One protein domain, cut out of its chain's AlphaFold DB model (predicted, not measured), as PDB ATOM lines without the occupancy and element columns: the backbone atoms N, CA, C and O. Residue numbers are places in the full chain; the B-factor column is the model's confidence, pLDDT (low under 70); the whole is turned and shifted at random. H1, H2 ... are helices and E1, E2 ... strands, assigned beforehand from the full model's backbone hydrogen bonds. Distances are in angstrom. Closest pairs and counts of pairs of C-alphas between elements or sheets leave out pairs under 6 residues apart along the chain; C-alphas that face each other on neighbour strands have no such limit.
ATOM      1  N   VAL A 146     190.880 184.033 245.578       97.75
ATOM      2  CA  VAL A 146     190.368 185.210 246.306       97.75
ATOM      3  C   VAL A 146     189.295 184.856 247.343       97.75
ATOM      4  O   VAL A 146     189.391 185.300 248.482       97.75
ATOM      5  N   THR A 147     188.326 183.998 247.004       98.25
ATOM      6  CA  THR A 147     187.288 183.559 247.957       98.25
ATOM      7  C   THR A 147     187.890 182.745 249.104       98.25
ATOM      8  O   THR A 147     187.504 182.917 250.256       98.25
ATOM      9  N   ASP A 148     188.866 181.881 248.812       98.38
ATOM     10  CA  ASP A 148     189.539 181.077 249.835       98.38
ATOM     11  C   ASP A 148     190.384 181.940 250.771       98.38
ATOM     12  O   ASP A 148     190.311 181.758 251.984       98.38
ATOM     13  N   MET A 149     191.117 182.902 250.212       98.31
ATOM     14  CA  MET A 149     191.917 183.872 250.952       98.31
ATOM     15  C   MET A 149     191.058 184.671 251.930       98.31
ATOM     16  O   MET A 149     191.376 184.730 253.113       98.31
ATOM     17  N   LEU A 150     189.955 185.254 251.451       98.38
ATOM     18  CA  LEU A 150     189.081 186.097 252.273       98.38
ATOM     19  C   LEU A 150     188.395 185.317 253.403       98.38
ATOM     20  O   LEU A 150     188.146 185.877 254.468       98.38
ATOM     21  N   LEU A 151     188.087 184.035 253.191       98.56
ATOM     22  CA  LEU A 151     187.447 183.195 254.207       98.56
ATOM     23  C   LEU A 151     188.437 182.569 255.200       98.56
ATOM     24  O   LEU A 151     188.021 182.210 256.298       98.56
ATOM     25  N   ASN A 152     189.715 182.417 254.833       98.19
ATOM     26  CA  ASN A 152     190.677 181.618 255.600       98.19
ATOM     27  C   ASN A 152     192.031 182.330 255.814       98.19
ATOM     28  O   ASN A 152     193.078 181.750 255.493       98.19
ATOM     29  N   PRO A 153     192.050 183.558 256.365       97.88
ATOM     30  CA  PRO A 153     193.300 184.259 256.645       97.88
ATOM     31  C   PRO A 153     194.188 183.441 257.594       97.88
ATOM     32  O   PRO A 153     193.708 182.825 258.545       97.88
ATOM     33  N   GLY A 154     195.495 183.417 257.326       97.44
ATOM     34  CA  GLY A 154     196.485 182.688 258.125       97.44
ATOM     35  C   GLY A 154     196.579 181.186 257.847       97.44
ATOM     36  O   GLY A 154     197.468 180.532 258.387       97.44
ATOM     37  N   THR A 155     195.710 180.619 257.002       98.19
ATOM     38  CA  THR A 155     195.815 179.200 256.624       98.19
ATOM     39  C   THR A 155     196.842 178.981 255.503       98.19
ATOM     40  O   THR A 155     196.965 179.833 254.611       98.19
ATOM     41  N   PRO A 156     197.597 177.863 255.532       97.69
ATOM     42  CA  PRO A 156     198.559 177.546 254.488       97.69
ATOM     43  C   PRO A 156     197.873 177.058 253.204       97.69
ATOM     44  O   PRO A 156     196.796 176.461 253.239       97.69
ATOM     45  N   PHE A 157     198.526 177.264 252.064       96.94
ATOM     46  CA  PHE A 157     198.153 176.683 250.778       96.94
ATOM     47  C   PHE A 157     199.390 176.366 249.943       96.94
ATOM     48  O   PHE A 157     200.393 177.074 250.013       96.94
ATOM     49  N   ASP A 158     199.291 175.334 249.114       96.94
ATOM     50  CA  ASP A 158     200.353 174.964 248.190       96.94
ATOM     51  C   ASP A 158     200.125 175.602 246.815       96.94
ATOM     52  O   ASP A 158     199.002 175.679 246.311       96.94
ATOM     53  N   TYR A 159     201.205 176.070 246.199       96.94
ATOM     54  CA  TYR A 159     201.206 176.610 244.850       96.94
ATOM     55  C   TYR A 159     202.560 176.372 244.185       96.94
ATOM     56  O   TYR A 159     203.579 176.928 244.593       96.94
ATOM     57  N   ASN A 160     202.557 175.565 243.120       96.62
ATOM     58  CA  ASN A 160     203.719 175.338 242.258       96.62
ATOM     59  C   ASN A 160     205.002 174.943 243.027       96.62
ATOM     60  O   ASN A 160     206.067 175.534 242.834       96.62
ATOM     61  N   GLY A 161     204.882 173.968 243.934       96.94
ATOM     62  CA  GLY A 161     205.996 173.449 244.734       96.94
ATOM     63  C   GLY A 161     206.349 174.291 245.960       96.94
ATOM     64  O   GLY A 161     207.344 174.006 246.622       96.94
ATOM     65  N   GLN A 162     205.573 175.334 246.259       96.50
ATOM     66  CA  GLN A 162     205.793 176.219 247.400       96.50
ATOM     67  C   GLN A 162     204.587 176.204 248.325       96.50
ATOM     68  O   GLN A 162     203.453 176.223 247.856       96.50
ATOM     69  N   GLN A 163     204.842 176.252 249.629       96.62
ATOM     70  CA  GLN A 163     203.810 176.495 250.625       96.62
ATOM     71  C   GLN A 163     203.781 177.985 250.970       96.62
ATOM     72  O   GLN A 163     204.802 178.581 251.308       96.62
ATOM     73  N   GLN A 164     202.602 178.584 250.871       96.38
ATOM     74  CA  GLN A 164     202.332 179.984 251.173       96.38
ATOM     75  C   GLN A 164     201.199 180.083 252.198       96.38
ATOM     76  O   GLN A 164     200.617 179.075 252.585       96.38
ATOM     77  N   THR A 165     200.898 181.288 252.682       97.56
ATOM     78  CA  THR A 165     199.845 181.530 253.683       97.56
ATOM     79  C   THR A 165     198.919 182.635 253.201       97.56
ATOM     80  O   THR A 165     199.394 183.638 252.670       97.56
ATOM     81  N   TYR A 166     197.604 182.473 253.369       98.12
ATOM     82  CA  TYR A 166     196.666 183.521 252.969       98.12
ATOM     83  C   TYR A 166     196.803 184.774 253.844       98.12
ATOM     84  O   TYR A 166     196.740 184.659 255.073       98.12
ATOM     85  N   PRO A 167     196.939 185.969 253.243       96.81
ATOM     86  CA  PRO A 167     196.949 187.220 253.990       96.81
ATOM     87  C   PRO A 167     195.553 187.589 254.513       96.81
ATOM     88  O   PRO A 167     194.531 187.227 253.930       96.81
ATOM     89  N   ASP A 168     195.520 188.373 255.590       97.06
ATOM     90  CA  ASP A 168     194.297 188.971 256.139       97.06
ATOM     91  C   ASP A 168     193.984 190.305 255.441       97.06
ATOM     92  O   ASP A 168     194.377 191.384 255.889       97.06
ATOM     93  N   ILE A 169     193.322 190.225 254.285       97.12
ATOM     94  CA  ILE A 169     192.986 191.398 253.470       97.12
ATOM     95  C   ILE A 169     191.795 192.155 254.066       97.12
ATOM     96  O   ILE A 169     190.686 191.635 254.163       97.12
ATOM     97  N   ARG A 170     192.020 193.432 254.403       97.69
ATOM     98  CA  ARG A 170     191.002 194.332 254.977       97.69
ATOM     99  C   ARG A 170     190.429 195.350 253.994       97.69
ATOM    100  O   ARG A 170     189.347 195.867 254.249       97.69
ATOM    101  N   THR A 221     183.461 205.745 230.123       97.19
ATOM    102  CA  THR A 221     183.691 204.782 229.034       97.19
ATOM    103  C   THR A 221     184.842 205.240 228.128       97.19
ATOM    104  O   THR A 221     185.304 206.380 228.193       97.19
ATOM    105  N   ALA A 222     185.305 204.362 227.233       96.25
ATOM    106  CA  ALA A 222     186.333 204.718 226.251       96.25
ATOM    107  C   ALA A 222     185.888 205.810 225.256       96.25
ATOM    108  O   ALA A 222     186.736 206.450 224.652       96.25
ATOM    109  N   LEU A 223     184.578 206.041 225.086       97.38
ATOM    110  CA  LEU A 223     184.045 207.077 224.185       97.38
ATOM    111  C   LEU A 223     184.095 208.486 224.795       97.38
ATOM    112  O   LEU A 223     183.905 209.473 224.089       97.38
ATOM    113  N   GLU A 224     184.328 208.576 226.102       98.38
ATOM    114  CA  GLU A 224     184.273 209.808 226.892       98.38
ATOM    115  C   GLU A 224     185.661 210.403 227.174       98.38
ATOM    116  O   GLU A 224     185.762 211.408 227.876       98.38
ATOM    117  N   ARG A 225     186.737 209.802 226.648       97.88
ATOM    118  CA  ARG A 225     188.123 210.235 226.878       97.88
ATOM    119  C   ARG A 225     189.005 210.033 225.648       97.88
ATOM    120  O   ARG A 225     188.681 209.232 224.779       97.88
ATOM    121  N   ASN A 226     190.128 210.746 225.624       97.88
ATOM    122  CA  ASN A 226     191.200 210.536 224.657       97.88
ATOM    123  C   ASN A 226     192.111 209.390 225.117       97.88
ATOM    124  O   ASN A 226     192.459 209.322 226.294       97.88
ATOM    125  N   ASP A 227     192.524 208.525 224.193       97.31
ATOM    126  CA  ASP A 227     193.506 207.465 224.437       97.31
ATOM    127  C   ASP A 227     194.209 207.043 223.131       97.31
ATOM    128  O   ASP A 227     193.899 207.535 222.041       97.31
ATOM    129  N   ILE A 228     195.150 206.104 223.220       96.31
ATOM    130  CA  ILE A 228     195.772 205.444 222.070       96.31
ATOM    131  C   ILE A 228     195.535 203.938 222.165       96.31
ATOM    132  O   ILE A 228     196.084 203.243 223.018       96.31
ATOM    133  N   GLY A 229     194.757 203.407 221.225       93.75
ATOM    134  CA  GLY A 229     194.537 201.976 221.086       93.75
ATOM    135  C   GLY A 229     195.722 201.325 220.388       93.75
ATOM    136  O   GLY A 229     195.937 201.543 219.200       93.75
ATOM    137  N   SER A 230     196.488 200.499 221.094       89.69
ATOM    138  CA  SER A 230     197.552 199.689 220.498       89.69
ATOM    139  C   SER A 230     197.658 198.345 221.198       89.69
ATOM    140  O   SER A 230     197.481 198.239 222.410       89.69
ATOM    141  N   SER A 231     197.992 197.301 220.446       83.12
ATOM    142  CA  SER A 231     198.269 195.990 221.011       83.12
ATOM    143  C   SER A 231     199.459 195.366 220.316       83.12
ATOM    144  O   SER A 231     199.503 195.308 219.096       83.12
ATOM    145  N   ALA A 232     200.359 194.758 221.091       78.31
ATOM    146  CA  ALA A 232     201.405 193.893 220.543       78.31
ATOM    147  C   ALA A 232     200.842 192.650 219.838       78.31
ATOM    148  O   ALA A 232     201.615 191.830 219.350       78.31
ATOM    149  N   SER A 233     199.519 192.458 219.880       75.94
ATOM    150  CA  SER A 233     198.778 191.388 219.223       75.94
ATOM    151  C   SER A 233     198.141 191.788 217.896       75.94
ATOM    152  O   SER A 233     197.642 190.902 217.208       75.94
ATOM    153  N   ASP A 234     198.167 193.070 217.542       81.00
ATOM    154  CA  ASP A 234     197.537 193.611 216.344       81.00
ATOM    155  C   ASP A 234     198.542 194.467 215.561       81.00
ATOM    156  O   ASP A 234     199.569 194.895 216.084       81.00
ATOM    157  N   ARG A 235     198.265 194.689 214.282       87.25
ATOM    158  CA  ARG A 235     199.054 195.535 213.388       87.25
ATOM    159  C   ARG A 235     198.548 196.975 213.348       87.25
ATOM    160  O   ARG A 235     199.102 197.783 212.617       87.25
ATOM    161  N   PHE A 236     197.495 197.291 214.093       90.06
ATOM    162  CA  PHE A 236     196.883 198.610 214.098       90.06
ATOM    163  C   PHE A 236     197.220 199.395 215.360       90.06
ATOM    164  O   PHE A 236     197.303 198.855 216.467       90.06
ATOM    165  N   MET A 237     197.360 200.703 215.175       93.25
ATOM    166  CA  MET A 237     197.363 201.689 216.241       93.25
ATOM    167  C   MET A 237     196.298 202.737 215.924       93.25
ATOM    168  O   MET A 237     196.217 203.217 214.797       93.25
ATOM    169  N   ILE A 238     195.454 203.055 216.898       95.69
ATOM    170  CA  ILE A 238     194.229 203.836 216.710       95.69
ATOM    171  C   ILE A 238     194.281 205.044 217.638       95.69
ATOM    172  O   ILE A 238     194.495 204.883 218.841       95.69
ATOM    173  N   ALA A 239     194.068 206.244 217.102       97.31
ATOM    174  CA  ALA A 239     193.830 207.421 217.928       97.31
ATOM    175  C   ALA A 239     192.392 207.343 218.456       97.31
ATOM    176  O   ALA A 239     191.426 207.502 217.708       97.31
ATOM    177  N   MET A 240     192.236 207.042 219.743       97.62
ATOM    178  CA  MET A 240     190.928 206.937 220.381       97.62
ATOM    179  C   MET A 240     190.514 208.327 220.850       97.62
ATOM    180  O   MET A 240     190.704 208.685 222.006       97.62
ATOM    181  N   GLN A 241     190.010 209.138 219.925       97.75
ATOM    182  CA  GLN A 241     189.544 210.489 220.225       97.75
ATOM    183  C   GLN A 241     188.229 210.451 221.012       97.75
ATOM    184  O   GLN A 241     187.334 209.656 220.712       97.75
ATOM    185  N   GLN A 242     188.097 211.351 221.985       98.25
ATOM    186  CA  GLN A 242     186.873 211.560 222.746       98.25
ATOM    187  C   GLN A 242     185.708 211.861 221.793       98.25
ATOM    188  O   GLN A 242     185.716 212.856 221.070       98.25
ATOM    189  N   ALA A 243     184.686 211.006 221.815       98.25
ATOM    190  CA  ALA A 243     183.510 211.129 220.959       98.25
ATOM    191  C   ALA A 243     182.380 211.925 221.628       98.25
ATOM    192  O   ALA A 243     181.609 212.602 220.949       98.25
ATOM    193  N   ILE A 244     182.270 211.841 222.956       98.44
ATOM    194  CA  ILE A 244     181.292 212.575 223.767       98.44
ATOM    195  C   ILE A 244     181.951 213.115 225.040       98.44
ATOM    196  O   ILE A 244     182.974 212.599 225.482       98.44
ATOM    197  N   ALA A 245     181.357 214.137 225.656       98.31
ATOM    198  CA  ALA A 245     181.780 214.579 226.985       98.31
ATOM    199  C   ALA A 245     181.481 213.498 228.052       98.31
ATOM    200  O   ALA A 245     180.533 212.727 227.860       98.31
ATOM    201  N   PRO A 246     182.227 213.459 229.178       98.25
ATOM    202  CA  PRO A 246     181.930 212.573 230.301       98.25
ATOM    203  C   PRO A 246     180.480 212.708 230.768       98.25
ATOM    204  O   PRO A 246     179.945 213.816 230.872       98.25
ATOM    205  N   VAL A 247     179.826 211.575 231.024       97.88
ATOM    206  CA  VAL A 247     178.409 211.550 231.401       97.88
ATOM    207  C   VAL A 247     178.237 211.718 232.912       97.88
ATOM    208  O   VAL A 247     178.735 210.933 233.716       97.88
ATOM    209  N   GLY A 248     177.437 212.710 233.311       97.06
ATOM    210  CA  GLY A 248     177.155 212.981 234.719       97.06
ATOM    211  C   GLY A 248     178.397 213.493 235.446       97.06
ATOM    212  O   GLY A 248     178.994 214.479 235.027       97.06
ATOM    213  N   GLU A 249     178.772 212.828 236.537       97.44
ATOM    214  CA  GLU A 249     179.975 213.150 237.320       97.44
ATOM    215  C   GLU A 249     181.125 212.161 237.057       97.44
ATOM    216  O   GLU A 249     182.064 212.080 237.855       97.44
ATOM    217  N   SER A 250     181.045 211.384 235.967       98.19
ATOM    218  CA  SER A 250     182.073 210.402 235.627       98.19
ATOM    219  C   SER A 250     183.424 211.073 235.374       98.19
ATOM    220  O   SER A 250     183.524 212.189 234.856       98.19
ATOM    221  N   ARG A 251     184.491 210.379 235.766       98.00
ATOM    222  CA  ARG A 251     185.880 210.786 235.519       98.00
ATOM    223  C   ARG A 251     186.653 209.599 234.969       98.00
ATOM    224  O   ARG A 251     186.337 208.457 235.282       98.00
ATOM    225  N   ASP A 252     187.643 209.837 234.121       97.19
ATOM    226  CA  ASP A 252     188.542 208.761 233.709       97.19
ATOM    227  C   ASP A 252     189.380 208.255 234.895       97.19
ATOM    228  O   ASP A 252     189.601 208.968 235.879       97.19
ATOM    229  N   ASP A 253     189.836 207.005 234.801       97.31
ATOM    230  CA  ASP A 253     190.580 206.348 235.876       97.31
ATOM    231  C   ASP A 253     191.844 207.122 236.279       97.31
ATOM    232  O   ASP A 253     192.171 207.172 237.466       97.31
ATOM    233  N   TYR A 254     192.523 207.776 235.326       96.94
ATOM    234  CA  TYR A 254     193.702 208.593 235.613       96.94
ATOM    235  C   TYR A 254     193.338 209.800 236.481       96.94
ATOM    236  O   TYR A 254     193.961 210.010 237.520       96.94
ATOM    237  N   SER A 255     192.294 210.545 236.121       97.25
ATOM    238  CA  SER A 255     191.803 211.688 236.899       97.25
ATOM    239  C   SER A 255     191.336 211.292 238.305       97.25
ATOM    240  O   SER A 255     191.582 212.024 239.269       97.25
ATOM    241  N   ILE A 256     190.687 210.131 238.453       98.19
ATOM    242  CA  ILE A 256     190.290 209.594 239.767       98.19
ATOM    243  C   ILE A 256     191.535 209.310 240.618       98.19
ATOM    244  O   ILE A 256     191.639 209.792 241.750       98.19
ATOM    245  N   LEU A 257     192.498 208.564 240.069       97.38
ATOM    246  CA  LEU A 257     193.725 208.189 240.773       97.38
ATOM    247  C   LEU A 257     194.621 209.401 241.069       97.38
ATOM    248  O   LEU A 257     195.205 209.466 242.148       97.38
ATOM    249  N   ALA A 258     194.669 210.402 240.187       97.88
ATOM    250  CA  ALA A 258     195.374 211.661 240.424       97.88
ATOM    251  C   ALA A 258     194.779 212.427 241.617       97.88
ATOM    252  O   ALA A 258     195.515 212.900 242.483       97.88
ATOM    253  N   GLY A 259     193.445 212.485 241.723       97.94
ATOM    254  CA  GLY A 259     192.765 213.101 242.866       97.94
ATOM    255  C   GLY A 259     192.992 212.358 244.189       97.94
ATOM    256  O   GLY A 259     193.040 212.985 245.254       97.94
ATOM    257  N   LEU A 260     193.158 211.031 244.146       97.88
ATOM    258  CA  LEU A 260     193.580 210.242 245.308       97.88
ATOM    259  C   LEU A 260     195.047 210.506 245.661       97.88
ATOM    260  O   LEU A 260     195.357 210.729 246.830       97.88
ATOM    261  N   ALA A 261     195.934 210.548 244.667       97.94
ATOM    262  CA  ALA A 261     197.349 210.842 244.859       97.94
ATOM    263  C   ALA A 261     197.569 212.220 245.508       97.94
ATOM    264  O   ALA A 261     198.434 212.356 246.371       97.94
ATOM    265  N   GLU A 262     196.759 213.223 245.161       98.06
ATOM    266  CA  GLU A 262     196.760 214.539 245.815       98.06
ATOM    267  C   GLU A 262     196.426 214.439 247.308       98.06
ATOM    268  O   GLU A 262     197.174 214.941 248.145       98.06
ATOM    269  N   ARG A 263     195.356 213.718 247.660       98.19
ATOM    270  CA  ARG A 263     194.934 213.513 249.060       98.19
ATOM    271  C   ARG A 263     195.950 212.717 249.876       98.19
ATOM    272  O   ARG A 263     196.051 212.919 251.081       98.19
ATOM    273  N   LEU A 264     196.693 211.829 249.221       97.75
ATOM    274  CA  LEU A 264     197.769 211.041 249.822       97.75
ATOM    275  C   LEU A 264     199.117 211.784 249.856       97.75
ATOM    276  O   LEU A 264     200.079 211.255 250.406       97.75
ATOM    277  N   GLY A 265     199.216 212.985 249.273       98.12
ATOM    278  CA  GLY A 265     200.459 213.762 249.224       98.12
ATOM    279  C   GLY A 265     201.515 213.219 248.252       98.12
ATOM    280  O   GLY A 265     202.687 213.562 248.375       98.12
ATOM    281  N   VAL A 266     201.123 212.383 247.283       97.25
ATOM    282  CA  VAL A 266     202.017 211.738 246.296       97.25
ATOM    283  C   VAL A 266     201.717 212.141 244.846       97.25
ATOM    284  O   VAL A 266     202.224 211.520 243.915       97.25
ATOM    285  N   ALA A 267     200.925 213.201 244.631       97.38
ATOM    286  CA  ALA A 267     200.517 213.661 243.299       97.38
ATOM    287  C   ALA A 267     201.692 213.869 242.337       97.38
ATOM    288  O   ALA A 267     201.637 213.366 241.224       97.38
ATOM    289  N   GLN A 268     202.773 214.532 242.763       97.38
ATOM    290  CA  GLN A 268     203.917 214.789 241.881       97.38
ATOM    291  C   GLN A 268     204.576 213.499 241.372       97.38
ATOM    292  O   GLN A 268     205.018 213.454 240.229       97.38
ATOM    293  N   ALA A 269     204.640 212.458 242.206       94.44
ATOM    294  CA  ALA A 269     205.207 211.170 241.816       94.44
ATOM    295  C   ALA A 269     204.273 210.381 240.886       94.44
ATOM    296  O   ALA A 269     204.750 209.603 240.071       94.44
ATOM    297  N   PHE A 270     202.957 210.576 241.011       94.88
ATOM    298  CA  PHE A 270     201.961 209.907 240.173       94.88
ATOM    299  C   PHE A 270     201.770 210.602 238.818       94.88
ATOM    300  O   PHE A 270     201.765 209.945 237.782       94.88
ATOM    301  N   THR A 271     201.591 211.925 238.817       96.19
ATOM    302  CA  THR A 271     201.272 212.692 237.604       96.19
ATOM    303  C   THR A 271     202.512 213.130 236.845       96.19
ATOM    304  O   THR A 271     202.419 213.428 235.659       96.19
ATOM    305  N   GLU A 272     203.657 213.245 237.526       96.44
ATOM    306  CA  GLU A 272     204.869 213.888 237.007       96.44
ATOM    307  C   GLU A 272     204.612 215.293 236.423       96.44
ATOM    308  O   GLU A 272     205.314 215.755 235.526       96.44
ATOM    309  N   GLY A 273     203.582 215.986 236.922       96.56
ATOM    310  CA  GLY A 273     203.151 217.283 236.399       96.56
ATOM    311  C   GLY A 273     202.420 217.224 235.051       96.56
ATOM    312  O   GLY A 273     202.218 218.271 234.440       96.56
ATOM    313  N   ARG A 274     202.020 216.037 234.578       97.06
ATOM    314  CA  ARG A 274     201.263 215.842 233.333       97.06
ATOM    315  C   ARG A 274     199.780 215.618 233.617       97.06
ATOM    316  O   ARG A 274     199.403 214.951 234.579       97.06
ATOM    317  N   ASP A 275     198.923 216.155 232.761       96.06
ATOM    318  CA  ASP A 275     197.534 215.713 232.656       96.06
ATOM    319  C   ASP A 275     197.419 214.535 231.671       96.06
ATOM    320  O   ASP A 275     198.417 214.075 231.108       96.06
ATOM    321  N   ALA A 276     196.205 214.018 231.470       94.56
ATOM    322  CA  ALA A 276     195.976 212.887 230.573       94.56
ATOM    323  C   ALA A 276     196.446 213.175 229.134       94.56
ATOM    324  O   ALA A 276     197.066 212.314 228.513       94.56
ATOM    325  N   GLN A 277     196.220 214.386 228.614       95.19
ATOM    326  CA  GLN A 277     196.627 214.746 227.254       95.19
ATOM    327  C   GLN A 277     198.152 214.795 227.130       95.19
ATOM    328  O   GLN A 277     198.718 214.210 226.207       95.19
ATOM    329  N   ALA A 278     198.833 215.449 228.074       96.88
ATOM    330  CA  ALA A 278     200.289 215.508 228.117       96.88
ATOM    331  C   ALA A 278     200.916 214.110 228.245       96.88
ATOM    332  O   ALA A 278     201.974 213.859 227.662       96.88
ATOM    333  N   TRP A 279     200.254 213.181 228.946       97.50
ATOM    334  CA  TRP A 279     200.669 211.781 228.963       97.50
ATOM    335  C   TRP A 279     200.614 211.139 227.583       97.50
ATOM    336  O   TRP A 279     201.601 210.511 227.214       97.50
ATOM    337  N   LEU A 280     199.537 211.323 226.810       97.12
ATOM    338  CA  LEU A 280     199.416 210.749 225.461       97.12
ATOM    339  C   LEU A 280     200.555 211.196 224.540       97.12
ATOM    340  O   LEU A 280     201.165 210.350 223.883       97.12
ATOM    341  N   TYR A 281     200.892 212.489 224.545       96.94
ATOM    342  CA  TYR A 281     202.051 213.005 223.808       96.94
ATOM    343  C   TYR A 281     203.349 212.321 224.248       96.94
ATOM    344  O   TYR A 281     204.119 211.850 223.410       96.94
ATOM    345  N   PHE A 282     203.576 212.236 225.561       96.12
ATOM    346  CA  PHE A 282     204.801 211.674 226.125       96.12
ATOM    347  C   PHE A 282     204.976 210.188 225.777       96.12
ATOM    348  O   PHE A 282     205.999 209.803 225.209       96.12
ATOM    349  N   ILE A 283     203.968 209.350 226.052       96.19
ATOM    350  CA  ILE A 283     204.061 207.904 225.795       96.19
ATOM    351  C   ILE A 283     204.111 207.585 224.298       96.19
ATOM    352  O   ILE A 283     204.673 206.553 223.912       96.19
ATOM    353  N   TYR A 284     203.529 208.449 223.458       96.31
ATOM    354  CA  TYR A 284     203.640 208.341 222.011       96.31
ATOM    355  C   TYR A 284     205.069 208.610 221.559       96.31
ATOM    356  O   TYR A 284     205.643 207.757 220.883       96.31
ATOM    357  N   ASP A 285     205.667 209.729 221.975       95.06
ATOM    358  CA  ASP A 285     207.028 210.099 221.581       95.06
ATOM    359  C   ASP A 285     208.065 209.050 222.019       95.06
ATOM    360  O   ASP A 285     208.850 208.572 221.198       95.06
ATOM    361  N   GLU A 286     207.972 208.553 223.260       93.88
ATOM    362  CA  GLU A 286     208.807 207.438 223.725       93.88
ATOM    363  C   GLU A 286     208.629 206.174 222.868       93.88
ATOM    364  O   GLU A 286     209.570 205.402 222.658       93.88
ATOM    365  N   SER A 287     207.414 205.922 222.374       94.44
ATOM    366  CA  SER A 287     207.150 204.757 221.530       94.44
ATOM    367  C   SER A 287     207.779 204.867 220.146       94.44
ATOM    368  O   SER A 287     208.136 203.827 219.594       94.44
ATOM    369  N   ARG A 288     207.979 206.082 219.610       94.25
ATOM    370  CA  ARG A 288     208.611 206.297 218.296       94.25
ATOM    371  C   ARG A 288     210.045 205.788 218.296       94.25
ATOM    372  O   ARG A 288     210.403 204.991 217.435       94.25
ATOM    373  N   GLN A 289     210.811 206.133 219.329       89.94
ATOM    374  CA  GLN A 289     212.187 205.653 219.500       89.94
ATOM    375  C   GLN A 289     212.240 204.121 219.605       89.94
ATOM    376  O   GLN A 289     213.095 203.470 219.010       89.94
ATOM    377  N   ARG A 290     211.285 203.510 220.323       91.25
ATOM    378  CA  ARG A 290     211.190 202.042 220.396       91.25
ATOM    379  C   ARG A 290     210.816 201.427 219.050       91.25
ATOM    380  O   ARG A 290     211.371 200.390 218.699       91.25
ATOM    381  N   ALA A 291     209.885 202.026 218.314       92.00
ATOM    382  CA  ALA A 291     209.396 201.519 217.033       92.00
ATOM    383  C   ALA A 291     210.520 201.398 215.993       92.00
ATOM    384  O   ALA A 291     210.579 200.401 215.271       92.00
ATOM    385  N   GLU A 292     211.467 202.340 215.991       91.00
ATOM    386  CA  GLU A 292     212.639 202.312 215.109       91.00
ATOM    387  C   GLU A 292     213.480 201.042 215.297       91.00
ATOM    388  O   GLU A 292     213.934 200.453 214.315       91.00
ATOM    389  N   THR A 293     213.597 200.529 216.530       90.25
ATOM    390  CA  THR A 293     214.313 199.265 216.809       90.25
ATOM    391  C   THR A 293     213.653 198.035 216.171       90.25
ATOM    392  O   THR A 293     214.302 197.006 215.991       90.25
ATOM    393  N   PHE A 294     212.382 198.150 215.775       87.88
ATOM    394  CA  PHE A 294     211.622 197.131 215.043       87.88
ATOM    395  C   PHE A 294     211.488 197.448 213.544       87.88
ATOM    396  O   PHE A 294     210.714 196.788 212.839       87.88
ATOM    397  N   GLY A 295     212.203 198.463 213.042       89.62
ATOM    398  CA  GLY A 295     212.080 198.936 211.662       89.62
ATOM    399  C   GLY A 295     210.665 199.426 211.352       89.62
ATOM    400  O   GLY A 295     210.092 199.053 210.325       89.62
ATOM    401  N   ILE A 296     210.058 200.157 212.290       90.88
ATOM    402  CA  ILE A 296     208.746 200.790 212.148       90.88
ATOM    403  C   ILE A 296     208.940 202.293 212.321       90.88
ATOM    404  O   ILE A 296     209.424 202.742 213.357       90.88
ATOM    405  N   THR A 297     208.522 203.067 211.323       92.88
ATOM    406  CA  THR A 297     208.534 204.529 211.397       92.88
ATOM    407  C   THR A 297     207.152 205.013 211.802       92.88
ATOM    408  O   THR A 297     206.199 204.878 211.037       92.88
ATOM    409  N   LEU A 298     207.040 205.582 213.001       95.06
ATOM    410  CA  LEU A 298     205.812 206.244 213.433       95.06
ATOM    411  C   LEU A 298     205.821 207.714 212.976       95.06
ATOM    412  O   LEU A 298     206.851 208.391 213.139       95.06
ATOM    413  N   PRO A 299     204.695 208.240 212.455       96.38
ATOM    414  CA  PRO A 299     204.569 209.665 212.146       96.38
ATOM    415  C   PRO A 299     204.670 210.510 213.427       96.38
ATOM    416  O   PRO A 299     204.744 209.973 214.537       96.38
ATOM    417  N   ASP A 300     204.705 211.836 213.312       96.50
ATOM    418  CA  ASP A 300     204.546 212.681 214.499       96.50
ATOM    419  C   ASP A 300     203.139 212.532 215.114       96.50
ATOM    420  O   ASP A 300     202.233 211.950 214.507       96.50
ATOM    421  N   PHE A 301     202.978 212.991 216.359       97.12
ATOM    422  CA  PHE A 301     201.728 212.806 217.097       97.12
ATOM    423  C   PHE A 301     200.549 213.483 216.400       97.12
ATOM    424  O   PHE A 301     199.491 212.877 216.301       97.12
ATOM    425  N   GLU A 302     200.722 214.705 215.894       97.62
ATOM    426  CA  GLU A 302     199.635 215.467 215.270       97.62
ATOM    427  C   GLU A 302     199.146 214.793 213.992       97.62
ATOM    428  O   GLU A 302     197.942 214.688 213.754       97.62
ATOM    429  N   GLN A 303     200.075 214.273 213.188       97.75
ATOM    430  CA  GLN A 303     199.737 213.483 212.019       97.75
ATOM    431  C   GLN A 303     199.003 212.198 212.417       97.75
ATOM    432  O   GLN A 303     197.934 211.936 211.873       97.75
ATOM    433  N   PHE A 304     199.524 211.415 213.370       97.75
ATOM    434  CA  PHE A 304     198.842 210.202 213.841       97.75
ATOM    435  C   PHE A 304     197.440 210.502 214.375       97.75
ATOM    436  O   PHE A 304     196.478 209.818 214.028       97.75
ATOM    437  N   TRP A 305     197.325 211.541 215.201       98.06
ATOM    438  CA  TRP A 305     196.079 211.932 215.837       98.06
ATOM    439  C   TRP A 305     195.043 212.365 214.805       98.06
ATOM    440  O   TRP A 305     193.892 211.951 214.894       98.06
ATOM    441  N   ARG A 306     195.449 213.142 213.792       97.62
ATOM    442  CA  ARG A 306     194.587 213.560 212.678       97.62
ATOM    443  C   ARG A 306     194.186 212.390 211.779       97.62
ATOM    444  O   ARG A 306     193.026 212.306 211.390       97.62
ATOM    445  N   ASP A 307     195.140 211.534 211.421       97.56
ATOM    446  CA  ASP A 307     194.927 210.433 210.476       97.56
ATOM    447  C   ASP A 307     194.112 209.290 211.128       97.56
ATOM    448  O   ASP A 307     193.424 208.537 210.440       97.56
ATOM    449  N   GLY A 308     194.134 209.182 212.462       96.25
ATOM    450  CA  GLY A 308     193.229 208.357 213.270       96.25
ATOM    451  C   GLY A 308     193.572 206.866 213.323       96.25
ATOM    452  O   GLY A 308     193.256 206.188 214.304       96.25
ATOM    453  N   LEU A 309     194.247 206.352 212.296       95.69
ATOM    454  CA  LEU A 309     194.648 204.956 212.169       95.69
ATOM    455  C   LEU A 309     196.050 204.860 211.563       95.69
ATOM    456  O   LEU A 309     196.323 205.417 210.503       95.69
ATOM    457  N   LEU A 310     196.911 204.076 212.204       93.69
ATOM    458  CA  LEU A 310     198.190 203.643 211.665       93.69
ATOM    459  C   LEU A 310     198.177 202.122 211.506       93.69
ATOM    460  O   LEU A 310     197.856 201.391 212.445       93.69
ATOM    461  N   GLU A 311     198.580 201.651 210.333       92.00
ATOM    462  CA  GLU A 311     198.737 200.236 210.020       92.00
ATOM    463  C   GLU A 311     200.226 199.890 209.899       92.00
ATOM    464  O   GLU A 311     200.976 200.536 209.172       92.00
ATOM    465  N   ILE A 312     200.656 198.869 210.633       89.12
ATOM    466  CA  ILE A 312     202.002 198.305 210.586       89.12
ATOM    467  C   ILE A 312     202.014 197.177 209.552       89.12
ATOM    468  O   ILE A 312     201.133 196.310 209.540       89.12
TER     469      ILE A 312
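This is residues 146 to 170 and 221 to 312 of the 434 residues of the protein "S/N-oxide reductase, molybdopterin guanine dinucleotide-containing" of Pseudomonas savastanoi pv. glycinea (UniProt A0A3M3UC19). Picture two lobes with an empty gap between them: the larger is a small sheet, E3 E4 E5, with H5 packed on it and the long helix H4 grazing it, while the smaller is a lone hairpin, E1 and E2, with the short helix H1 before it. In the larger lobe, H2 with the short H3 on it makes an arm near the first residues of H4, away from the sheet and on the side toward the smaller lobe. You will find 117 residues printed, with five named helices and five named strands in the order H1 E1 E2 E3 E4 H2 H3 H4 H5 E5; the class is mixed, helices and strands. The larger sheet runs E3 - E4 - E5 and, like the hairpin E1 - E2, is antiparallel. The whole is only just extended, close to loose, with a radius of gyration of the C-alphas of 20.5 A and spans of 56 by 39 by 27 A.

Start at H1, residues 146 to 151; a tight link takes you to E1, residues 156 to 159, and another to E2, residues 162 to 165. E1 and E2 form an antiparallel hairpin at 143 degrees; look for N 157 and O 164, 2.8 A apart and within hydrogen-bond range. Residues 158 to 163, of which 158 and 159 belong to E1 and 162 and 163 to E2, stand free. Beyond the cut, E3, residues 227 to 230, and E4, residues 236 to 240, form a second antiparallel hairpin at 169 degrees, with N 229 and O 238 within range at 2.8 A. H2, residues 253 to 263, is not on this sheet; it touches H3, residues 267 to 271, where the closest C-alphas, those of Ala 261 and Ala 267, are 4.5 A apart. H4, residues 276 to 292, is close to H2 but not clearly touching, with the C-alphas of Tyr 254 and Ala 276 closest at 7.0 A, at a steep tilt of 63 degrees, opposite ways. H4 only grazes the sheet, with its residues 276 to 284; its closest C-alpha pair with E3 is Leu 280 and Asp 227, at 6.8 A. H5, residues 301 to 307, and H4 only just touch, with 3 pairs of C-alphas within 8 A, made by residues 281 to 285 of H4 alone; the closest C-alphas are those of Tyr 281 and Phe 301, 6.7 A apart, and the lines are about perpendicular at 87 degrees. H5 stands up from the sheet at 44 degrees, at a height over the sheet of 7.9 A, only just over E4, on which 3 of its 7 C-alphas fall. E5, residues 309 to 311, is an edge strand, antiparallel to E4 at 170 degrees, with N 310 and O 237 within range at 2.8 A. Every O i to N i+4 pair is within hydrogen-bond range in H1, H2, H3 and H5, and 12 of 13 are in H4.

Find C-alpha 146 at (190.368, 185.210, 246.306), where H1 begins; it is 8.7 A long. E1 and E2 measure 10.0 A and 10.2 A, E3 9.6 A and E4 12.0 A. H2 spans 15.6 A and H3 5.8 A. Find C-alpha 276 at (195.976, 212.887, 230.573); from there H4, the longest helix, runs 25.1 A to C-alpha 292 at (212.639, 202.312, 215.109). H5 covers 9.8 A, and E5 runs 6.6 A to C-alpha 311 at (198.737, 200.236, 210.020).

The two C-alphas farthest apart are those of Thr 155 and Gln 303, at 56.4 A. Residues 171 to 220 are not printed, and C-alphas 170 and 221 are 28.9 A apart across this cut, which lies in the link from E2 to E3. Look at residues 241 to 252 for the one long link, from E4 to H2. The mean pLDDT of the printed part is 95.6, and no printed residue is under 70.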